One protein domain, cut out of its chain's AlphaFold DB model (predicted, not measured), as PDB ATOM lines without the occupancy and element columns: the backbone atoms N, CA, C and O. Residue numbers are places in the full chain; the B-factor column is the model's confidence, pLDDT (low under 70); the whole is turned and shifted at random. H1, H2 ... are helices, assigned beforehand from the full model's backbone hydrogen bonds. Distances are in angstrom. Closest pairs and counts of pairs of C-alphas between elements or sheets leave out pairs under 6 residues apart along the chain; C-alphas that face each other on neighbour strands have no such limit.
ATOM      1  N   ALA A 139      51.305 -42.450 -16.959       86.00
ATOM      2  CA  ALA A 139      52.576 -41.736 -16.902       86.00
ATOM      3  C   ALA A 139      53.610 -42.392 -17.820       86.00
ATOM      4  O   ALA A 139      54.299 -41.705 -18.573       86.00
ATOM      5  N   LEU A 140      53.696 -43.721 -17.776       85.00
ATOM      6  CA  LEU A 140      54.562 -44.484 -18.664       85.00
ATOM      7  C   LEU A 140      54.007 -44.471 -20.087       85.00
ATOM      8  O   LEU A 140      54.771 -44.272 -21.029       85.00
ATOM      9  N   SER A 141      52.689 -44.628 -20.240       85.75
ATOM     10  CA  SER A 141      52.072 -44.687 -21.557       85.75
ATOM     11  C   SER A 141      52.219 -43.380 -22.327       85.75
ATOM     12  O   SER A 141      52.621 -43.394 -23.489       85.75
ATOM     13  N   ARG A 142      52.026 -42.244 -21.649       91.12
ATOM     14  CA  ARG A 142      52.329 -40.915 -22.188       91.12
ATOM     15  C   ARG A 142      53.795 -40.800 -22.613       91.12
ATOM     16  O   ARG A 142      54.041 -40.446 -23.758       91.12
ATOM     17  N   ARG A 143      54.753 -41.146 -21.740       91.12
ATOM     18  CA  ARG A 143      56.195 -41.058 -22.051       91.12
ATOM     19  C   ARG A 143      56.585 -41.889 -23.275       91.12
ATOM     20  O   ARG A 143      57.376 -41.430 -24.092       91.12
ATOM     21  N   LEU A 144      56.036 -43.096 -23.405       90.00
ATOM     22  CA  LEU A 144      56.273 -43.966 -24.561       90.00
ATOM     23  C   LEU A 144      55.740 -43.358 -25.857       90.00
ATOM     24  O   LEU A 144      56.437 -43.347 -26.868       90.00
ATOM     25  N   MET A 145      54.522 -42.825 -25.823       91.25
ATOM     26  CA  MET A 145      53.914 -42.191 -26.989       91.25
ATOM     27  C   MET A 145      54.627 -40.887 -27.373       91.25
ATOM     28  O   MET A 145      54.824 -40.627 -28.556       91.25
ATOM     29  N   GLU A 146      55.061 -40.086 -26.397       93.19
ATOM     30  CA  GLU A 146      55.892 -38.898 -26.632       93.19
ATOM     31  C   GLU A 146      57.229 -39.278 -27.282       93.19
ATOM     32  O   GLU A 146      57.640 -38.646 -28.255       93.19
ATOM     33  N   TYR A 147      57.872 -40.347 -26.801       91.06
ATOM     34  CA  TYR A 147      59.105 -40.878 -27.386       91.06
ATOM     35  C   TYR A 147      58.909 -41.343 -28.838       91.06
ATOM     36  O   TYR A 147      59.748 -41.060 -29.688       91.06
ATOM     37  N   ALA A 148      57.770 -41.967 -29.149       91.38
ATOM     38  CA  ALA A 148      57.390 -42.362 -30.508       91.38
ATOM     39  C   ALA A 148      56.889 -41.192 -31.384       91.38
ATOM     40  O   ALA A 148      56.339 -41.402 -32.465       91.38
ATOM     41  N   GLY A 149      57.009 -39.941 -30.924       93.44
ATOM     42  CA  GLY A 149      56.603 -38.762 -31.690       93.44
ATOM     43  C   GLY A 149      55.090 -38.642 -31.896       93.44
ATOM     44  O   GLY A 149      54.646 -38.066 -32.891       93.44
ATOM     45  N   CYS A 150      54.272 -39.203 -31.002       94.31
ATOM     46  CA  CYS A 150      52.826 -39.000 -31.029       94.31
ATOM     47  C   CYS A 150      52.455 -37.565 -30.627       94.31
ATOM     48  O   CYS A 150      53.014 -36.978 -29.704       94.31
ATOM     49  N   SER A 151      51.447 -37.014 -31.296       95.75
ATOM     50  CA  SER A 151      50.846 -35.726 -30.943       95.75
ATOM     51  C   SER A 151      50.011 -35.811 -29.658       95.75
ATOM     52  O   SER A 151      49.451 -36.861 -29.339       95.75
ATOM     53  N   GLU A 152      49.810 -34.681 -28.968       94.56
ATOM     54  CA  GLU A 152      48.956 -34.624 -27.762       94.56
ATOM     55  C   GLU A 152      47.520 -35.107 -28.041       94.56
ATOM     56  O   GLU A 152      46.880 -35.710 -27.182       94.56
ATOM     57  N   HIS A 153      47.013 -34.905 -29.264       92.31
ATOM     58  CA  HIS A 153      45.705 -35.422 -29.669       92.31
ATOM     59  C   HIS A 153      45.672 -36.959 -29.702       92.31
ATOM     60  O   HIS A 153      44.725 -37.558 -29.195       92.31
ATOM     61  N   GLN A 154      46.699 -37.602 -30.270       92.12
ATOM     62  CA  GLN A 154      46.820 -39.067 -30.288       92.12
ATOM     63  C   GLN A 154      46.973 -39.624 -28.867       92.12
ATOM     64  O   GLN A 154      46.305 -40.593 -28.516       92.12
ATOM     65  N   ILE A 155      47.788 -38.973 -28.027       90.25
ATOM     66  CA  ILE A 155      47.984 -39.351 -26.619       90.25
ATOM     67  C   ILE A 155      46.659 -39.290 -25.860       90.25
ATOM     68  O   ILE A 155      46.256 -40.272 -25.241       90.25
ATOM     69  N   LYS A 156      45.938 -38.169 -25.942       86.50
ATOM     70  CA  LYS A 156      44.638 -38.023 -25.279       86.50
ATOM     71  C   LYS A 156      43.635 -39.072 -25.760       86.50
ATOM     72  O   LYS A 156      42.936 -39.667 -24.949       86.50
ATOM     73  N   ARG A 157      43.608 -39.353 -27.064       83.19
ATOM     74  CA  ARG A 157      42.717 -40.367 -27.634       83.19
ATOM     75  C   ARG A 157      43.051 -41.779 -27.146       83.19
ATOM     76  O   ARG A 157      42.136 -42.540 -26.857       83.19
ATOM     77  N   ALA A 158      44.330 -42.120 -26.997       81.19
ATOM     78  CA  ALA A 158      44.751 -43.374 -26.373       81.19
ATOM     79  C   ALA A 158      44.302 -43.469 -24.902       81.19
ATOM     80  O   ALA A 158      43.825 -44.518 -24.472       81.19
ATOM     81  N   GLN A 159      44.374 -42.367 -24.147       78.69
ATOM     82  CA  GLN A 159      43.870 -42.308 -22.770       78.69
ATOM     83  C   GLN A 159      42.345 -42.481 -22.698       78.69
ATOM     84  O   GLN A 159      41.857 -43.225 -21.846       78.69
ATOM     85  N   ASP A 160      41.593 -41.857 -23.611       74.25
ATOM     86  CA  ASP A 160      40.133 -42.006 -23.719       74.25
ATOM     87  C   ASP A 160      39.726 -43.450 -24.075       74.25
ATOM     88  O   ASP A 160      38.653 -43.918 -23.691       74.25
ATOM     89  N   LEU A 161      40.606 -44.175 -24.773       68.50
ATOM     90  CA  LEU A 161      40.491 -45.609 -25.061       68.50
ATOM     91  C   LEU A 161      41.025 -46.502 -23.929       68.50
ATOM     92  O   LEU A 161      41.085 -47.718 -24.092       68.50
ATOM     93  N   LEU A 162      41.378 -45.916 -22.780       66.75
ATOM     94  CA  LEU A 162      41.882 -46.595 -21.585       66.75
ATOM     95  C   LEU A 162      43.204 -47.355 -21.794       66.75
ATOM     96  O   LEU A 162      43.477 -48.302 -21.059       66.75
ATOM     97  N   ILE A 163      44.046 -46.918 -22.740       71.31
ATOM     98  CA  ILE A 163      45.419 -47.427 -22.884       71.31
ATOM     99  C   ILE A 163      46.276 -46.850 -21.755       71.31
ATOM    100  O   ILE A 163      46.834 -45.751 -21.841       71.31
ATOM    101  N   ASP A 164      46.340 -47.591 -20.659       69.25
ATOM    102  CA  ASP A 164      47.037 -47.213 -19.438       69.25
ATOM    103  C   ASP A 164      48.380 -47.952 -19.297       69.25
ATOM    104  O   ASP A 164      48.742 -48.825 -20.086       69.25
ATOM    105  N   ASP A 165      49.151 -47.612 -18.270       75.06
ATOM    106  CA  ASP A 165      50.455 -48.228 -18.040       75.06
ATOM    107  C   ASP A 165      50.344 -49.740 -17.746       75.06
ATOM    108  O   ASP A 165      51.295 -50.494 -17.952       75.06
ATOM    109  N   ALA A 166      49.193 -50.192 -17.228       63.88
ATOM    110  CA  ALA A 166      48.917 -51.605 -16.971       63.88
ATOM    111  C   ALA A 166      48.699 -52.387 -18.275       63.88
ATOM    112  O   ALA A 166      49.039 -53.567 -18.353       63.88
ATOM    113  N   SER A 167      48.176 -51.712 -19.299       65.00
ATOM    114  CA  SER A 167      48.059 -52.250 -20.647       65.00
ATOM    115  C   SER A 167      49.458 -52.591 -21.161       65.00
ATOM    116  O   SER A 167      49.741 -53.757 -21.409       65.00
ATOM    117  N   PHE A 168      50.400 -51.643 -21.143       70.50
ATOM    118  CA  PHE A 168      51.754 -51.855 -21.674       70.50
ATOM    119  C   PHE A 168      52.575 -52.958 -20.987       70.50
ATOM    120  O   PHE A 168      53.316 -53.664 -21.672       70.50
ATOM    121  N   ILE A 169      52.416 -53.186 -19.678       67.31
ATOM    122  CA  ILE A 169      53.115 -54.289 -18.987       67.31
ATOM    123  C   ILE A 169      52.480 -55.668 -19.236       67.31
ATOM    124  O   ILE A 169      53.200 -56.666 -19.269       67.31
ATOM    125  N   GLY A 170      51.166 -55.747 -19.459       57.19
ATOM    126  CA  GLY A 170      50.477 -56.997 -19.814       57.19
ATOM    127  C   GLY A 170      50.623 -57.388 -21.289       57.19
ATOM    128  O   GLY A 170      50.250 -58.491 -21.682       57.19
ATOM    129  N   MET A 171      51.161 -56.487 -22.110       64.38
ATOM    130  CA  MET A 171      51.255 -56.630 -23.558       64.38
ATOM    131  C   MET A 171      52.494 -57.380 -24.023       64.38
ATOM    132  O   MET A 171      53.608 -56.948 -23.741       64.38
ATOM    133  N   LYS A 172      52.308 -58.410 -24.853       65.06
ATOM    134  CA  LYS A 172      53.370 -58.945 -25.714       65.06
ATOM    135  C   LYS A 172      53.329 -58.228 -27.071       65.06
ATOM    136  O   LYS A 172      52.379 -58.467 -27.825       65.06
ATOM    137  N   PRO A 173      54.314 -57.375 -27.402       65.69
ATOM    138  CA  PRO A 173      54.322 -56.595 -28.644       65.69
ATOM    139  C   PRO A 173      54.125 -57.451 -29.906       65.69
ATOM    140  O   PRO A 173      53.283 -57.134 -30.747       65.69
ATOM    141  N   GLY A 174      54.792 -58.610 -29.979       61.97
ATOM    142  CA  GLY A 174      54.633 -59.547 -31.096       61.97
ATOM    143  C   GLY A 174      53.196 -60.046 -31.313       61.97
ATOM    144  O   GLY A 174      52.767 -60.183 -32.456       61.97
ATOM    145  N   LEU A 175      52.408 -60.256 -30.249       57.75
ATOM    146  CA  LEU A 175      51.009 -60.701 -30.372       57.75
ATOM    147  C   LEU A 175      50.088 -59.589 -30.871       57.75
ATOM    148  O   LEU A 175      49.157 -59.841 -31.637       57.75
ATOM    149  N   TRP A 176      50.362 -58.356 -30.458       59.62
ATOM    150  CA  TRP A 176      49.563 -57.181 -30.785       59.62
ATOM    151  C   TRP A 176      49.571 -56.848 -32.274       59.62
ATOM    152  O   TRP A 176      48.516 -56.539 -32.823       59.62
ATOM    153  N   SER A 177      50.716 -57.016 -32.939       57.59
ATOM    154  CA  SER A 177      50.832 -56.851 -34.396       57.59
ATOM    155  C   SER A 177      49.908 -57.783 -35.202       57.59
ATOM    156  O   SER A 177      49.587 -57.495 -36.351       57.59
ATOM    157  N   THR A 178      49.444 -58.879 -34.591       52.00
ATOM    158  CA  THR A 178      48.641 -59.925 -35.247       52.00
ATOM    159  C   THR A 178      47.170 -59.955 -34.815       52.00
ATOM    160  O   THR A 178      46.422 -60.819 -35.268       52.00
ATOM    161  N   ALA A 179      46.735 -59.042 -33.939       51.12
ATOM    162  CA  ALA A 179      45.371 -59.045 -33.409       51.12
ATOM    163  C   ALA A 179      44.328 -58.600 -34.461       51.12
ATOM    164  O   ALA A 179      44.538 -57.643 -35.213       51.12
ATOM    165  N   HIS A 180      43.177 -59.284 -34.497       45.50
ATOM    166  CA  HIS A 180      42.076 -58.981 -35.418       45.50
ATOM    167  C   HIS A 180      41.417 -57.624 -35.091       45.50
ATOM    168  O   HIS A 180      41.231 -57.288 -33.920       45.50
ATOM    169  N   LEU A 181      41.042 -56.847 -36.121       47.47
ATOM    170  CA  LEU A 181      40.284 -55.601 -35.946       47.47
ATOM    171  C   LEU A 181      38.810 -55.928 -35.725       47.47
ATOM    172  O   LEU A 181      38.128 -56.347 -36.657       47.47
ATOM    173  N   ASP A 182      38.297 -55.691 -34.528       48.09
ATOM    174  CA  ASP A 182      36.855 -55.635 -34.314       48.09
ATOM    175  C   ASP A 182      36.502 -54.326 -33.601       48.09
ATOM    176  O   ASP A 182      36.825 -54.120 -32.432       48.09
ATOM    177  N   GLU A 183      35.843 -53.414 -34.319       48.28
ATOM    178  CA  GLU A 183      35.404 -52.120 -33.783       48.28
ATOM    179  C   GLU A 183      34.389 -52.251 -32.639       48.28
ATOM    180  O   GLU A 183      34.249 -51.327 -31.827       48.28
ATOM    181  N   SER A 184      33.684 -53.385 -32.563       47.78
ATOM    182  CA  SER A 184      32.742 -53.691 -31.487       47.78
ATOM    183  C   SER A 184      33.448 -54.130 -30.200       47.78
ATOM    184  O   SER A 184      32.888 -53.999 -29.110       47.78
ATOM    185  N   LEU A 185      34.711 -54.553 -30.306       45.00
ATOM    186  CA  LEU A 185      35.530 -55.045 -29.207       45.00
ATOM    187  C   LEU A 185      36.720 -54.102 -28.998       45.00
ATOM    188  O   LEU A 185      37.875 -54.434 -29.252       45.00
ATOM    189  N   ARG A 186      36.416 -52.896 -28.503       47.75
ATOM    190  CA  ARG A 186      37.391 -51.866 -28.091       47.75
ATOM    191  C   ARG A 186      38.137 -52.256 -26.813       47.75
ATOM    192  O   ARG A 186      38.141 -51.510 -25.834       47.75
ATOM    193  N   ASP A 187      38.712 -53.448 -26.781       50.59
ATOM    194  CA  ASP A 187      39.506 -53.862 -25.643       50.59
ATOM    195  C   ASP A 187      40.866 -53.159 -25.690       50.59
ATOM    196  O   ASP A 187      41.685 -53.453 -26.563       50.59
ATOM    197  N   HIS A 188      41.092 -52.257 -24.727       47.69
ATOM    198  CA  HIS A 188      42.353 -51.562 -24.414       47.69
ATOM    199  C   HIS A 188      43.600 -52.463 -24.361       47.69
ATOM    200  O   HIS A 188      44.721 -51.960 -24.358       47.69
ATOM    201  N   LEU A 189      43.407 -53.785 -24.343       46.78
ATOM    202  CA  LEU A 189      44.447 -54.801 -24.340       46.78
ATOM    203  C   LEU A 189      44.745 -55.424 -25.725       46.78
ATOM    204  O   LEU A 189      45.437 -56.444 -25.790       46.78
ATOM    205  N   THR A 190      44.292 -54.814 -26.829       50.06
ATOM    206  CA  THR A 190      44.614 -55.238 -28.207       50.06
ATOM    207  C   THR A 190      45.481 -54.226 -28.972       50.06
ATOM    208  O   THR A 190      45.237 -53.021 -28.927       50.06
ATOM    209  N   GLY A 191      46.445 -54.749 -29.752       50.94
ATOM    210  CA  GLY A 191      47.332 -54.056 -30.720       50.94
ATOM    211  C   GLY A 191      46.773 -52.805 -31.345       50.94
ATOM    212  O   GLY A 191      47.329 -51.707 -31.321       50.94
ATOM    213  N   ARG A 192      45.604 -53.061 -31.903       59.22
ATOM    214  CA  ARG A 192      44.845 -52.230 -32.808       59.22
ATOM    215  C   ARG A 192      44.220 -51.016 -32.119       59.22
ATOM    216  O   ARG A 192      43.791 -50.093 -32.801       59.22
ATOM    217  N   VAL A 193      44.182 -50.954 -30.782       63.38
ATOM    218  CA  VAL A 193      43.690 -49.760 -30.069       63.38
ATOM    219  C   VAL A 193      44.576 -48.544 -30.326       63.38
ATOM    220  O   VAL A 193      44.077 -47.420 -30.372       63.38
ATOM    221  N   LEU A 194      45.862 -48.755 -30.609       73.94
ATOM    222  CA  LEU A 194      46.758 -47.686 -31.044       73.94
ATOM    223  C   LEU A 194      46.375 -47.142 -32.435       73.94
ATOM    224  O   LEU A 194      46.402 -45.928 -32.639       73.94
ATOM    225  N   GLU A 195      45.889 -47.988 -33.351       76.75
ATOM    226  CA  GLU A 195      45.317 -47.538 -34.634       76.75
ATOM    227  C   GLU A 195      44.050 -46.709 -34.410       76.75
ATOM    228  O   GLU A 195      43.878 -45.649 -35.014       76.75
ATOM    229  N   PHE A 196      43.184 -47.125 -33.476       70.38
ATOM    230  CA  PHE A 196      42.014 -46.332 -33.095       70.38
ATOM    231  C   PHE A 196      42.380 -45.008 -32.431       70.38
ATOM    232  O   PHE A 196      41.575 -44.081 -32.498       70.38
ATOM    233  N   ALA A 197      43.563 -44.888 -31.823       79.62
ATOM    234  CA  ALA A 197      44.124 -43.626 -31.347       79.62
ATOM    235  C   ALA A 197      44.755 -42.778 -32.473       79.62
ATOM    236  O   ALA A 197      45.104 -41.618 -32.252       79.62
ATOM    237  N   GLY A 198      44.809 -43.312 -33.696       84.69
ATOM    238  CA  GLY A 198      45.297 -42.640 -34.894       84.69
ATOM    239  C   GLY A 198      46.810 -42.716 -35.064       84.69
ATOM    240  O   GLY A 198      47.373 -41.824 -35.696       84.69
ATOM    241  N   LEU A 199      47.480 -43.704 -34.463       89.00
ATOM    242  CA  LEU A 199      48.922 -43.896 -34.628       89.00
ATOM    243  C   LEU A 199      49.227 -44.512 -35.996       89.00
ATOM    244  O   LEU A 199      48.496 -45.371 -36.482       89.00
ATOM    245  N   SER A 200      50.320 -44.061 -36.609       90.44
ATOM    246  CA  SER A 200      50.855 -44.666 -37.835       90.44
ATOM    247  C   SER A 200      51.594 -45.974 -37.540       90.44
ATOM    248  O   SER A 200      52.034 -46.206 -36.414       90.44
ATOM    249  N   GLU A 201      51.790 -46.810 -38.563       86.50
ATOM    250  CA  GLU A 201      52.553 -48.063 -38.444       86.50
ATOM    251  C   GLU A 201      53.966 -47.843 -37.895       86.50
ATOM    252  O   GLU A 201      54.397 -48.584 -37.017       86.50
ATOM    253  N   ALA A 202      54.653 -46.785 -38.339       90.00
ATOM    254  CA  ALA A 202      55.981 -46.436 -37.841       90.00
ATOM    255  C   ALA A 202      55.965 -46.117 -36.335       90.00
ATOM    256  O   ALA A 202      56.773 -46.646 -35.583       90.00
ATOM    257  N   GLN A 203      54.987 -45.328 -35.877       91.69
ATOM    258  CA  GLN A 203      54.842 -45.001 -34.452       91.69
ATOM    259  C   GLN A 203      54.532 -46.244 -33.613       91.69
ATOM    260  O   GLN A 203      55.040 -46.388 -32.505       91.69
ATOM    261  N   MET A 204      53.695 -47.150 -34.125       86.69
ATOM    262  CA  MET A 204      53.401 -48.408 -33.437       86.69
ATOM    263  C   MET A 204      54.630 -49.318 -33.373       86.69
ATOM    264  O   MET A 204      54.890 -49.883 -32.314       86.69
ATOM    265  N   ALA A 205      55.405 -49.416 -34.456       86.50
ATOM    266  CA  ALA A 205      56.657 -50.168 -34.483       86.50
ATOM    267  C   ALA A 205      57.658 -49.630 -33.447       86.50
ATOM    268  O   ALA A 205      58.164 -50.404 -32.641       86.50
ATOM    269  N   ASP A 206      57.847 -48.309 -33.373       89.06
ATOM    270  CA  ASP A 206      58.737 -47.680 -32.387       89.06
ATOM    271  C   ASP A 206      58.298 -47.960 -30.938       89.06
ATOM    272  O   ASP A 206      59.129 -48.227 -30.060       89.06
ATOM    273  N   ILE A 207      56.985 -47.923 -30.673       87.94
ATOM    274  CA  ILE A 207      56.424 -48.277 -29.361       87.94
ATOM    275  C   ILE A 207      56.697 -49.751 -29.053       87.94
ATOM    276  O   ILE A 207      57.157 -50.063 -27.955       87.94
ATOM    277  N   PHE A 208      56.431 -50.655 -29.994       85.81
ATOM    278  CA  PHE A 208      56.604 -52.096 -29.807       85.81
ATOM    279  C   PHE A 208      58.066 -52.483 -29.587       85.81
ATOM    280  O   PHE A 208      58.359 -53.181 -28.616       85.81
ATOM    281  N   ASP A 209      58.984 -51.947 -30.386       87.06
ATOM    282  CA  ASP A 209      60.422 -52.150 -30.210       87.06
ATOM    283  C   ASP A 209      60.900 -51.618 -28.856       87.06
ATOM    284  O   ASP A 209      61.718 -52.232 -28.171       87.06
ATOM    285  N   THR A 210      60.372 -50.472 -28.424       88.62
ATOM    286  CA  THR A 210      60.707 -49.914 -27.111       88.62
ATOM    287  C   THR A 210      60.169 -50.784 -25.977       88.62
ATOM    288  O   THR A 210      60.898 -51.038 -25.021       88.62
ATOM    289  N   LEU A 211      58.948 -51.306 -26.097       86.06
ATOM    290  CA  LEU A 211      58.374 -52.231 -25.119       86.06
ATOM    291  C   LEU A 211      59.178 -53.532 -25.007       86.06
ATOM    292  O   LEU A 211      59.368 -54.010 -23.891       86.06
ATOM    293  N   GLU A 212      59.690 -54.079 -26.111       85.56
ATOM    294  CA  GLU A 212      60.585 -55.246 -26.062       85.56
ATOM    295  C   GLU A 212      61.898 -54.918 -25.337       85.56
ATOM    296  O   GLU A 212      62.329 -55.637 -24.435       85.56
ATOM    297  N   ARG A 213      62.511 -53.762 -25.618       86.94
ATOM    298  CA  ARG A 213      63.730 -53.332 -24.903       86.94
ATOM    299  C   ARG A 213      63.496 -53.115 -23.405       86.94
ATOM    300  O   ARG A 213      64.390 -53.378 -22.599       86.94
TER     301      ARG A 213
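AT A GLANCE: This is residues 139 to 213 of the 343 residues of the protein "Hypothetical protein" of Neobodo designis (UniProt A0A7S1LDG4). Short helices at differing angles make a small rounded ball: H2, H3 and H6 sit round H1, with the loop of residues 177 to 192 at the far end. The printed part has 75 residues, helices H1 to H6 in order and no named strand: all helix. It is compact, radius of gyration of the C-alphas 10.9 A, spanning 28 by 25 by 22 A.

HOW THE PARTS SIT: H1, residues 139 to 147, and H2, residues 152 to 160, form a helical hairpin. H3, residues 165 to 170, touches H1, about perpendicular at 86 degrees; the closest C-alphas, of Asp 165 and Ser 141, are 5.2 A apart. H4, residues 173 to 176, touches residues 208 to 212 alone of H6, residues 201 to 213. H5, residues 193 to 196, only just touches H2, with 3 pairs of C-alphas within 8 A. Every O i to N i+4 pair in H1, H2, H3 and H6 is within hydrogen-bond range.

IN THESE COORDINATES: H1 begins at C-alpha 139 (52.576, -41.736, -16.902). H6, 18.3 A long, ends at C-alpha 213 (63.730, -53.332, -24.903).

THE WHOLE: The printed part has no cut. The H4 to H5 link is long. Residues 169 to 193 are among those with pLDDT under 70.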